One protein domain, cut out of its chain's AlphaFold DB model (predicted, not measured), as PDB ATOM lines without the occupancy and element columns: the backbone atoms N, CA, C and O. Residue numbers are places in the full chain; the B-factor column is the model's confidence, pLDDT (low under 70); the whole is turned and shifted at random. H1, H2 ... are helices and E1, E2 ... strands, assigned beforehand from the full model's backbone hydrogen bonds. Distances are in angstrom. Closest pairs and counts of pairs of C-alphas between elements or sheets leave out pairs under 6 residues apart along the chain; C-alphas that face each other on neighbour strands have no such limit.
ATOM      1  N   LEU A  16     170.176 159.620 248.107       84.88
ATOM      2  CA  LEU A  16     170.859 158.957 249.220       84.88
ATOM      3  C   LEU A  16     170.876 157.430 249.057       84.88
ATOM      4  O   LEU A  16     171.886 156.794 249.348       84.88
ATOM      5  N   ALA A  17     169.792 156.839 248.538       83.25
ATOM      6  CA  ALA A  17     169.757 155.408 248.229       83.25
ATOM      7  C   ALA A  17     170.769 155.056 247.131       83.25
ATOM      8  O   ALA A  17     171.475 154.055 247.237       83.25
ATOM      9  N   LEU A  18     170.874 155.908 246.105       82.75
ATOM     10  CA  LEU A  18     171.842 155.741 245.026       82.75
ATOM     11  C   LEU A  18     173.286 155.879 245.529       82.75
ATOM     12  O   LEU A  18     174.118 155.036 245.207       82.75
ATOM     13  N   GLN A  19     173.579 156.893 246.348       86.06
ATOM     14  CA  GLN A  19     174.906 157.081 246.946       86.06
ATOM     15  C   GLN A  19     175.314 155.888 247.813       86.06
ATOM     16  O   GLN A  19     176.415 155.367 247.651       86.06
ATOM     17  N   ALA A  20     174.411 155.401 248.670       87.06
ATOM     18  CA  ALA A  20     174.660 154.215 249.482       87.06
ATOM     19  C   ALA A  20     174.898 152.963 248.616       87.06
ATOM     20  O   ALA A  20     175.776 152.158 248.913       87.06
ATOM     21  N   SER A  21     174.165 152.822 247.508       85.06
ATOM     22  CA  SER A  21     174.339 151.710 246.567       85.06
ATOM     23  C   SER A  21     175.705 151.762 245.875       85.06
ATOM     24  O   SER A  21     176.403 150.755 245.801       85.06
ATOM     25  N   ILE A  22     176.125 152.950 245.424       85.75
ATOM     26  CA  ILE A  22     177.437 153.173 244.800       85.75
ATOM     27  C   ILE A  22     178.567 152.893 245.797       85.75
ATOM     28  O   ILE A  22     179.495 152.168 245.458       85.75
ATOM     29  N   ALA A  23     178.459 153.402 247.027       87.94
ATOM     30  CA  ALA A  23     179.455 153.207 248.081       87.94
ATOM     31  C   ALA A  23     179.680 151.723 248.427       87.94
ATOM     32  O   ALA A  23     180.799 151.297 248.699       87.94
ATOM     33  N   LEU A  24     178.614 150.919 248.398       87.06
ATOM     34  CA  LEU A  24     178.669 149.502 248.763       87.06
ATOM     35  C   LEU A  24     178.944 148.573 247.572       87.06
ATOM     36  O   LEU A  24     179.239 147.393 247.775       87.06
ATOM     37  N   ARG A  25     178.880 149.087 246.338       84.94
ATOM     38  CA  ARG A  25     179.010 148.300 245.105       84.94
ATOM     39  C   ARG A  25     180.330 147.541 245.028       84.94
ATOM     40  O   ARG A  25     180.325 146.343 244.738       84.94
ATOM     41  N   ASP A  26     181.434 148.223 245.309       82.75
ATOM     42  CA  ASP A  26     182.781 147.655 245.179       82.75
ATOM     43  C   ASP A  26     183.098 146.648 246.295       82.75
ATOM     44  O   ASP A  26     183.906 145.742 246.106       82.75
ATOM     45  N   HIS A  27     182.387 146.734 247.421       85.25
ATOM     46  CA  HIS A  27     182.525 145.841 248.575       85.25
ATOM     47  C   HIS A  27     181.493 144.709 248.600       85.25
ATOM     48  O   HIS A  27     181.455 143.919 249.539       85.25
ATOM     49  N   MET A  28     180.646 144.593 247.572       79.62
ATOM     50  CA  MET A  28     179.527 143.647 247.564       79.62
ATOM     51  C   MET A  28     179.946 142.203 247.795       79.62
ATOM     52  O   MET A  28     179.299 141.494 248.563       79.62
ATOM     53  N   LYS A  29     180.955 141.736 247.055       80.06
ATOM     54  CA  LYS A  29     181.358 140.327 247.107       80.06
ATOM     55  C   LYS A  29     181.848 139.965 248.504       80.06
ATOM     56  O   LYS A  29     181.486 138.908 249.017       80.06
ATOM     57  N   ASP A  30     182.584 140.882 249.119       86.06
ATOM     58  CA  ASP A  30     183.108 140.727 250.469       86.06
ATOM     59  C   ASP A  30     181.970 140.761 251.488       86.06
ATOM     60  O   ASP A  30     181.852 139.837 252.280       86.06
ATOM     61  N   LEU A  31     181.054 141.732 251.395       85.88
ATOM     62  CA  LEU A  31     179.899 141.839 252.292       85.88
ATOM     63  C   LEU A  31     178.972 140.622 252.225       85.88
ATOM     64  O   LEU A  31     178.436 140.220 253.251       85.88
ATOM     65  N   LEU A  32     178.777 140.016 251.051       83.56
ATOM     66  CA  LEU A  32     177.992 138.785 250.914       83.56
ATOM     67  C   LEU A  32     178.706 137.586 251.554       83.56
ATOM     68  O   LEU A  32     178.082 136.836 252.300       83.56
ATOM     69  N   ALA A  33     180.011 137.432 251.319       83.19
ATOM     70  CA  ALA A  33     180.801 136.362 251.929       83.19
ATOM     71  C   ALA A  33     180.930 136.528 253.455       83.19
ATOM     72  O   ALA A  33     180.904 135.554 254.209       83.19
ATOM     73  N   GLU A  34     181.055 137.769 253.923       85.06
ATOM     74  CA  GLU A  34     181.022 138.147 255.333       85.06
ATOM     75  C   GLU A  34     179.625 137.941 255.922       85.06
ATOM     76  O   GLU A  34     179.500 137.502 257.066       85.06
ATOM     77  N   ALA A  35     178.562 138.168 255.145       83.31
ATOM     78  CA  ALA A  35     177.195 137.958 255.595       83.31
ATOM     79  C   ALA A  35     176.873 136.486 255.907       83.31
ATOM     80  O   ALA A  35     175.953 136.240 256.685       83.31
ATOM     81  N   GLU A  36     177.637 135.527 255.392       80.06
ATOM     82  CA  GLU A  36     177.507 134.109 255.751       80.06
ATOM     83  C   GLU A  36     178.305 133.731 257.010       80.06
ATOM     84  O   GLU A  36     177.983 132.750 257.677       80.06
ATOM     85  N   LYS A  37     179.344 134.503 257.350       83.75
ATOM     86  CA  LYS A  37     180.357 134.127 258.355       83.75
ATOM     87  C   LYS A  37     180.312 134.964 259.629       83.75
ATOM     88  O   LYS A  37     180.587 134.454 260.711       83.75
ATOM     89  N   LEU A  38     180.019 136.255 259.508       83.50
ATOM     90  CA  LEU A  38     180.104 137.212 260.609       83.50
ATOM     91  C   LEU A  38     178.784 137.302 261.383       83.50
ATOM     92  O   LEU A  38     177.725 137.035 260.817       83.50
ATOM     93  N   PRO A  39     178.788 137.723 262.657       84.56
ATOM     94  CA  PRO A  39     177.571 138.081 263.385       84.56
ATOM     95  C   PRO A  39     176.863 139.319 262.793       84.56
ATOM     96  O   PRO A  39     177.523 140.163 262.184       84.56
ATOM     97  N   PRO A  40     175.535 139.480 262.987       79.62
ATOM     98  CA  PRO A  40     174.779 140.597 262.405       79.62
ATOM     99  C   PRO A  40     175.277 141.975 262.846       79.62
ATOM    100  O   PRO A  40     175.332 142.892 262.030       79.62
ATOM    101  N   ALA A  41     175.671 142.106 264.115       84.81
ATOM    102  CA  ALA A  41     176.215 143.346 264.664       84.81
ATOM    103  C   ALA A  41     177.496 143.770 263.928       84.81
ATOM    104  O   ALA A  41     177.581 144.892 263.446       84.81
ATOM    105  N   VAL A  42     178.428 142.832 263.732       87.75
ATOM    106  CA  VAL A  42     179.700 143.083 263.036       87.75
ATOM    107  C   VAL A  42     179.462 143.480 261.577       87.75
ATOM    108  O   VAL A  42     180.075 144.418 261.080       87.75
ATOM    109  N   LEU A  43     178.533 142.805 260.888       87.06
ATOM    110  CA  LEU A  43     178.170 143.164 259.515       87.06
ATOM    111  C   LEU A  43     177.551 144.571 259.438       87.06
ATOM    112  O   LEU A  43     177.849 145.327 258.518       87.06
ATOM    113  N   THR A  44     176.710 144.926 260.410       89.50
ATOM    114  CA  THR A  44     176.077 146.252 260.503       89.50
ATOM    115  C   THR A  44     177.129 147.343 260.697       89.50
ATOM    116  O   THR A  44     177.139 148.315 259.942       89.50
ATOM    117  N   GLU A  45     178.053 147.161 261.644       90.56
ATOM    118  CA  GLU A  45     179.172 148.083 261.877       90.56
ATOM    119  C   GLU A  45     180.042 148.233 260.628       90.56
ATOM    120  O   GLU A  45     180.401 149.344 260.245       90.56
ATOM    121  N   ARG A  46     180.325 147.126 259.933       90.06
ATOM    122  CA  ARG A  46     181.116 147.150 258.703       90.06
ATOM    123  C   ARG A  46     180.446 147.967 257.602       90.06
ATOM    124  O   ARG A  46     181.103 148.790 256.967       90.06
ATOM    125  N   ILE A  47     179.147 147.765 257.384       90.56
ATOM    126  CA  ILE A  47     178.366 148.533 256.404       90.56
ATOM    127  C   ILE A  47     178.341 150.016 256.790       90.56
ATOM    128  O   ILE A  47     178.539 150.868 255.925       90.56
ATOM    129  N   TYR A  48     178.165 150.331 258.076       91.88
ATOM    130  CA  TYR A  48     178.237 151.702 258.583       91.88
ATOM    131  C   TYR A  48     179.586 152.362 258.288       91.88
ATOM    132  O   TYR A  48     179.628 153.473 257.761       91.88
ATOM    133  N   GLU A  49     180.695 151.674 258.564       91.50
ATOM    134  CA  GLU A  49     182.031 152.195 258.275       91.50
ATOM    135  C   GLU A  49     182.245 152.463 256.783       91.50
ATOM    136  O   GLU A  49     182.830 153.487 256.427       91.50
ATOM    137  N   LEU A  50     181.785 151.561 255.911       91.19
ATOM    138  CA  LEU A  50     181.901 151.725 254.461       91.19
ATOM    139  C   LEU A  50     181.134 152.960 253.981       91.19
ATOM    140  O   LEU A  50     181.697 153.794 253.278       91.19
ATOM    141  N   LEU A  51     179.888 153.121 254.427       91.06
ATOM    142  CA  LEU A  51     179.068 154.284 254.086       91.06
ATOM    143  C   LEU A  51     179.692 155.582 254.596       91.06
ATOM    144  O   LEU A  51     179.816 156.541 253.838       91.06
ATOM    145  N   ARG A  52     180.183 155.589 255.839       90.38
ATOM    146  CA  ARG A  52     180.855 156.748 256.432       90.38
ATOM    147  C   ARG A  52     182.122 157.149 255.671       90.38
ATOM    148  O   ARG A  52     182.367 158.338 255.496       90.38
ATOM    149  N   ARG A  53     182.930 156.186 255.213       90.25
ATOM    150  CA  ARG A  53     184.136 156.454 254.397       90.25
ATOM    151  C   ARG A  53     183.799 157.050 253.032       90.25
ATOM    152  O   ARG A  53     184.620 157.771 252.476       90.25
ATOM    153  N   SER A  54     182.610 156.761 252.517       87.44
ATOM    154  CA  SER A  54     182.081 157.308 251.266       87.44
ATOM    155  C   SER A  54     181.253 158.586 251.455       87.44
ATOM    156  O   SER A  54     180.540 158.970 250.532       87.44
ATOM    157  N   ASP A  55     181.330 159.235 252.625       87.50
ATOM    158  CA  ASP A  55     180.565 160.445 252.982       87.50
ATOM    159  C   ASP A  55     179.031 160.249 252.961       87.50
ATOM    160  O   ASP A  55     178.248 161.194 252.908       87.50
ATOM    161  N   VAL A  56     178.566 158.999 253.042       88.06
ATOM    162  CA  VAL A  56     177.139 158.674 253.113       88.06
ATOM    163  C   VAL A  56     176.705 158.684 254.576       88.06
ATOM    164  O   VAL A  56     176.868 157.705 255.304       88.06
ATOM    165  N   ASN A  57     176.149 159.813 255.016       84.25
ATOM    166  CA  ASN A  57     175.708 159.994 256.396       84.25
ATOM    167  C   ASN A  57     174.317 159.376 256.635       84.25
ATOM    168  O   ASN A  57     173.287 160.023 256.429       84.25
ATOM    169  N   VAL A  58     174.293 158.109 257.048       86.56
ATOM    170  CA  VAL A  58     173.078 157.372 257.407       86.56
ATOM    171  C   VAL A  58     173.335 156.465 258.609       86.56
ATOM    172  O   VAL A  58     174.381 155.828 258.705       86.56
ATOM    173  N   GLU A  59     172.359 156.377 259.509       89.31
ATOM    174  CA  GLU A  59     172.379 155.405 260.604       89.31
ATOM    175  C   GLU A  59     172.196 153.993 260.043       89.31
ATOM    176  O   GLU A  59     171.252 153.757 259.296       89.31
ATOM    177  N   VAL A  60     173.054 153.033 260.385       90.81
ATOM    178  CA  VAL A  60     172.897 151.637 259.941       90.81
ATOM    179  C   VAL A  60     172.483 150.790 261.128       90.81
ATOM    180  O   VAL A  60     173.112 150.823 262.180       90.81
ATOM    181  N   THR A  61     171.416 150.022 260.958       88.25
ATOM    182  CA  THR A  61     170.797 149.279 262.052       88.25
ATOM    183  C   THR A  61     170.273 147.927 261.565       88.25
ATOM    184  O   THR A  61     169.763 147.833 260.445       88.25
ATOM    185  N   PRO A  62     170.364 146.858 262.374       86.12
ATOM    186  CA  PRO A  62     169.706 145.592 262.067       86.12
ATOM    187  C   PRO A  62     168.183 145.650 262.291       86.12
ATOM    188  O   PRO A  62     167.456 144.810 261.765       86.12
ATOM    189  N   GLU A  63     167.691 146.640 263.046       85.88
ATOM    190  CA  GLU A  63     166.285 146.774 263.446       85.88
ATOM    191  C   GLU A  63     165.721 148.175 263.136       85.88
ATOM    192  O   GLU A  63     166.468 149.155 263.136       85.88
ATOM    193  N   PRO A  64     164.411 148.322 262.867       83.75
ATOM    194  CA  PRO A  64     163.809 149.630 262.618       83.75
ATOM    195  C   PRO A  64     163.961 150.575 263.816       83.75
ATOM    196  O   PRO A  64     163.632 150.208 264.942       83.75
ATOM    197  N   ILE A  65     164.385 151.815 263.564       84.56
ATOM    198  CA  ILE A  65     164.468 152.869 264.584       84.56
ATOM    199  C   ILE A  65     163.451 153.980 264.311       84.56
ATOM    200  O   ILE A  65     163.004 154.179 263.184       84.56
ATOM    201  N   ALA A  66     163.086 154.729 265.353       79.12
ATOM    202  CA  ALA A  66     162.045 155.754 265.260       79.12
ATOM    203  C   ALA A  66     162.419 156.933 264.338       79.12
ATOM    204  O   ALA A  66     161.535 157.578 263.771       79.12
ATOM    205  N   THR A  67     163.715 157.216 264.185       83.56
ATOM    206  CA  THR A  67     164.202 158.444 263.546       83.56
ATOM    207  C   THR A  67     164.911 158.140 262.221       83.56
ATOM    208  O   THR A  67     166.078 157.761 262.234       83.56
ATOM    209  N   PRO A  68     164.251 158.315 261.060       81.75
ATOM    210  CA  PRO A  68     164.918 158.281 259.755       81.75
ATOM    211  C   PRO A  68     165.785 159.538 259.516       81.75
ATOM    212  O   PRO A  68     165.444 160.609 260.036       81.75
ATOM    213  N   PRO A  69     166.834 159.467 258.667       87.12
ATOM    214  CA  PRO A  69     167.152 158.374 257.740       87.12
ATOM    215  C   PRO A  69     167.977 157.241 258.371       87.12
ATOM    216  O   PRO A  69     168.990 157.501 259.016       87.12
ATOM    217  N   TYR A  70     167.582 155.988 258.127       89.44
ATOM    218  CA  TYR A  70     168.354 154.813 258.548       89.44
ATOM    219  C   TYR A  70     168.378 153.719 257.479       89.44
ATOM    220  O   TYR A  70     167.426 153.550 256.719       89.44
ATOM    221  N   LEU A  71     169.466 152.959 257.424       89.56
ATOM    222  CA  LEU A  71     169.653 151.790 256.587       89.56
ATOM    223  C   LEU A  71     169.421 150.531 257.421       89.56
ATOM    224  O   LEU A  71     170.196 150.210 258.320       89.56
ATOM    225  N   LEU A  72     168.358 149.809 257.094       88.44
ATOM    226  CA  LEU A  72     168.032 148.530 257.696       88.44
ATOM    227  C   LEU A  72     168.833 147.408 257.029       88.44
ATOM    228  O   LEU A  72     168.743 147.223 255.812       88.44
ATOM    229  N   VAL A  73     169.558 146.636 257.835       87.69
ATOM    230  CA  VAL A  73     170.320 145.456 257.407       87.69
ATOM    231  C   VAL A  73     169.540 144.194 257.769       87.69
ATOM    232  O   VAL A  73     169.573 143.727 258.903       87.69
ATOM    233  N   GLN A  74     168.841 143.611 256.798       82.00
ATOM    234  CA  GLN A  74     168.175 142.317 256.964       82.00
ATOM    235  C   GLN A  74     169.106 141.200 256.497       82.00
ATOM    236  O   GLN A  74     169.782 141.349 255.481       82.00
ATOM    237  N   ARG A  75     169.148 140.073 257.217       73.81
ATOM    238  CA  ARG A  75     169.951 138.897 256.838       73.81
ATOM    239  C   ARG A  75     169.050 137.756 256.365       73.81
ATOM    240  O   ARG A  75     167.981 137.549 256.926       73.81
ATOM    241  N   ASN A  76     169.537 137.002 255.377       66.06
ATOM    242  CA  ASN A  76     168.907 135.837 254.732       66.06
ATOM    243  C   ASN A  76     167.567 136.086 253.994       66.06
ATOM    244  O   ASN A  76     166.512 135.710 254.505       66.06
ATOM    245  N   PRO A  77     167.577 136.607 252.746       72.56
ATOM    246  CA  PRO A  77     168.693 137.214 252.006       72.56
ATOM    247  C   PRO A  77     169.318 138.418 252.702       72.56
ATOM    248  O   PRO A  77     168.604 139.141 253.391       72.56
ATOM    249  N   LEU A  78     170.607 138.695 252.473       80.25
ATOM    250  CA  LEU A  78     171.143 140.018 252.811       80.25
ATOM    251  C   LEU A  78     170.364 141.077 252.015       80.25
ATOM    252  O   LEU A  78     170.402 141.054 250.788       80.25
ATOM    253  N   ARG A  79     169.656 141.980 252.699       81.38
ATOM    254  CA  ARG A  79     168.955 143.119 252.091       81.38
ATOM    255  C   ARG A  79     169.275 144.391 252.850       81.38
ATOM    256  O   ARG A  79     169.220 144.413 254.076       81.38
ATOM    257  N   LEU A  80     169.553 145.450 252.101       85.38
ATOM    258  CA  LEU A  80     169.803 146.787 252.617       85.38
ATOM    259  C   LEU A  80     168.658 147.694 252.187       85.38
ATOM    260  O   LEU A  80     168.445 147.911 250.992       85.38
ATOM    261  N   ILE A  81     167.900 148.193 253.160       87.00
ATOM    262  CA  ILE A  81     166.706 149.009 252.922       87.00
ATOM    263  C   ILE A  81     166.901 150.359 253.598       87.00
ATOM    264  O   ILE A  81     166.914 150.452 254.819       87.00
ATOM    265  N   LEU A  82     167.044 151.417 252.809       87.25
ATOM    266  CA  LEU A  82     167.110 152.784 253.301       87.25
ATOM    267  C   LEU A  82     165.701 153.299 253.562       87.25
ATOM    268  O   LEU A  82     164.910 153.476 252.639       87.25
ATOM    269  N   VAL A  83     165.396 153.585 254.815       87.00
ATOM    270  CA  VAL A  83     164.137 154.194 255.221       87.00
ATOM    271  C   VAL A  83     164.335 155.695 255.359       87.00
ATOM    272  O   VAL A  83     165.118 156.174 256.179       87.00
ATOM    273  N   LEU A  84     163.591 156.444 254.552       84.62
ATOM    274  CA  LEU A  84     163.450 157.893 254.629       84.62
ATOM    275  C   LEU A  84     162.035 158.236 255.106       84.62
ATOM    276  O   LEU A  84     161.143 157.388 255.125       84.62
ATOM    277  N   ARG A  85     161.807 159.494 255.496       82.00
ATOM    278  CA  ARG A  85     160.500 159.965 255.982       82.00
ATOM    279  C   ARG A  85     159.390 159.643 254.969       82.00
ATOM    280  O   ARG A  85     159.274 160.307 253.945       82.00
ATOM    281  N   GLY A  86     158.590 158.619 255.270       74.06
ATOM    282  CA  GLY A  86     157.446 158.188 254.463       74.06
ATOM    283  C   GLY A  86     157.749 157.227 253.307       74.06
ATOM    284  O   GLY A  86     156.807 156.850 252.612       74.06
ATOM    285  N   LYS A  87     159.007 156.810 253.083       80.56
ATOM    286  CA  LYS A  87     159.371 155.890 251.989       80.56
ATOM    287  C   LYS A  87     160.541 154.974 252.353       80.56
ATOM    288  O   LYS A  87     161.491 155.397 253.001       80.56
ATOM    289  N   ALA A  88     160.491 153.733 251.881       83.62
ATOM    290  CA  ALA A  88     161.585 152.771 251.980       83.62
ATOM    291  C   ALA A  88     162.159 152.496 250.585       83.62
ATOM    292  O   ALA A  88     161.412 152.237 249.644       83.62
ATOM    293  N   TYR A  89     163.482 152.545 250.470       82.62
ATOM    294  CA  TYR A  89     164.239 152.389 249.236       82.62
ATOM    295  C   TYR A  89     165.180 151.205 249.378       82.62
ATOM    296  O   TYR A  89     165.971 151.143 250.317       82.62
ATOM    297  N   GLN A  90     165.137 150.265 248.445       80.12
ATOM    298  CA  GLN A  90     166.101 149.175 248.443       80.12
ATOM    299  C   GLN A  90     167.438 149.680 247.892       80.12
ATOM    300  O   GLN A  90     167.506 150.195 246.779       80.12
ATOM    301  N   VAL A  91     168.491 149.552 248.697       79.19
ATOM    302  CA  VAL A  91     169.847 150.010 248.371       79.19
ATOM    303  C   VAL A  91     170.682 148.875 247.794       79.19
ATOM    304  O   VAL A  91     171.545 149.131 246.957       79.19
ATOM    305  N   TRP A  92     170.445 147.630 248.235       71.44
ATOM    306  CA  TRP A  92     171.277 146.480 247.864       71.44
ATOM    307  C   TRP A  92     170.733 145.120 248.338       71.44
ATOM    308  O   TRP A  92     170.021 145.063 249.344       71.44
ATOM    309  N   PRO A  93     171.187 144.020 247.711       59.00
ATOM    310  CA  PRO A  93     170.884 143.696 246.331       59.00
ATOM    311  C   PRO A  93     169.455 143.134 246.220       59.00
ATOM    312  O   PRO A  93     168.914 142.514 247.142       59.00
TER     313      PRO A  93
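What this domain is: This is residues 16 to 93 of the 108 residues of an uncharacterized protein of Thermofilum sp. NZ13 (UniProt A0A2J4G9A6). A strongly twisted sheet of four strands has two helices, H1 and H3, packed over one of its faces, with no named helix on the other face. H1 covers the E3 and E4 side and H3 the E1 and E2 side, about perpendicular to each other, while H2 sits off the sheet at one end of the longest axis. The printed part has 78 residues with three named helices and then four named strands, H1 H2 H3 E1 E2 E3 E4. The sheet's order is E1 E2 E3 E4, mixed, and the class is mixed, helices and strands. The whole is compact, with a radius of gyration of the C-alphas of 11.3 A and spans of 33 by 22 by 18 A.

How they stand to each other: Begin with the inner strands E2, residues 70 to 74, and E3, residues 79 to 84, an antiparallel hairpin; look at N 72 and O 81, 2.8 A apart. E4, residues 87 to 92, is an edge strand and forms a hairpin with E3, where N 82 and O 89 are 2.7 A apart. E2, E3 and E4 make a meander, each strand the antiparallel neighbour of the one before. At the other edge, E1, residues 59 to 61, is parallel to E2, with N 71 and O 59 at 2.7 A. H1, residues 16 to 25, and H3, residues 40 to 53, are on the same face, making two layers, helices on one face of a sheet. H1 has a height over the sheet of 8.5 A and runs along the strands, over E3 and only just over E4, on which 3 of its C-alphas fall; its closest C-alphas to E4 are those of Ser 21 and Val 91, 5.1 A apart. H3, also at a height of 8.5 A, runs along the strands over E1 and only just over E2, on which 3 of its C-alphas fall; its closest C-alphas to E1 are those of Tyr 48 and Val 60, 5.5 A apart. H3 touches H1 with residues 47 to 51 alone, about perpendicular at 75 degrees; the closest C-alphas are those of Ala 23 and Leu 51, 6.1 A apart. H2, residues 28 to 37, is not on the sheet and meets H1 only through their link. H2 and H3 form a helical hairpin at a shallow tilt of 22 degrees, opposite ways; they only just touch, with 3 pairs of C-alphas within 8 A, H3 with residue 43 alone, and the closest are those of Ala 35 and Leu 43, 6.6 A apart. Every O i to N i+4 pair is within hydrogen-bond range in H1 and H3, and 5 of 6 are in H2.

Where its parts are: Find C-alpha 16 at (170.859, 158.957, 249.220), where H1 begins its 14.0 A. H2 runs 14.4 A, and H3, the longest helix, runs 20.1 A from C-alpha 40 at (174.779, 140.597, 262.405). E3 measures 16.0 A, and E4 measures 15.7 A, ending at C-alpha 92, (171.277, 146.480, 247.864).

The domain as a whole: Look for the two C-alphas farthest apart at Lys 37 and Gly 86, 33.5 A. The printed part has no cut and no long link. Mean pLDDT of the printed part is 84.3, and residues 76 and 93 are under 70.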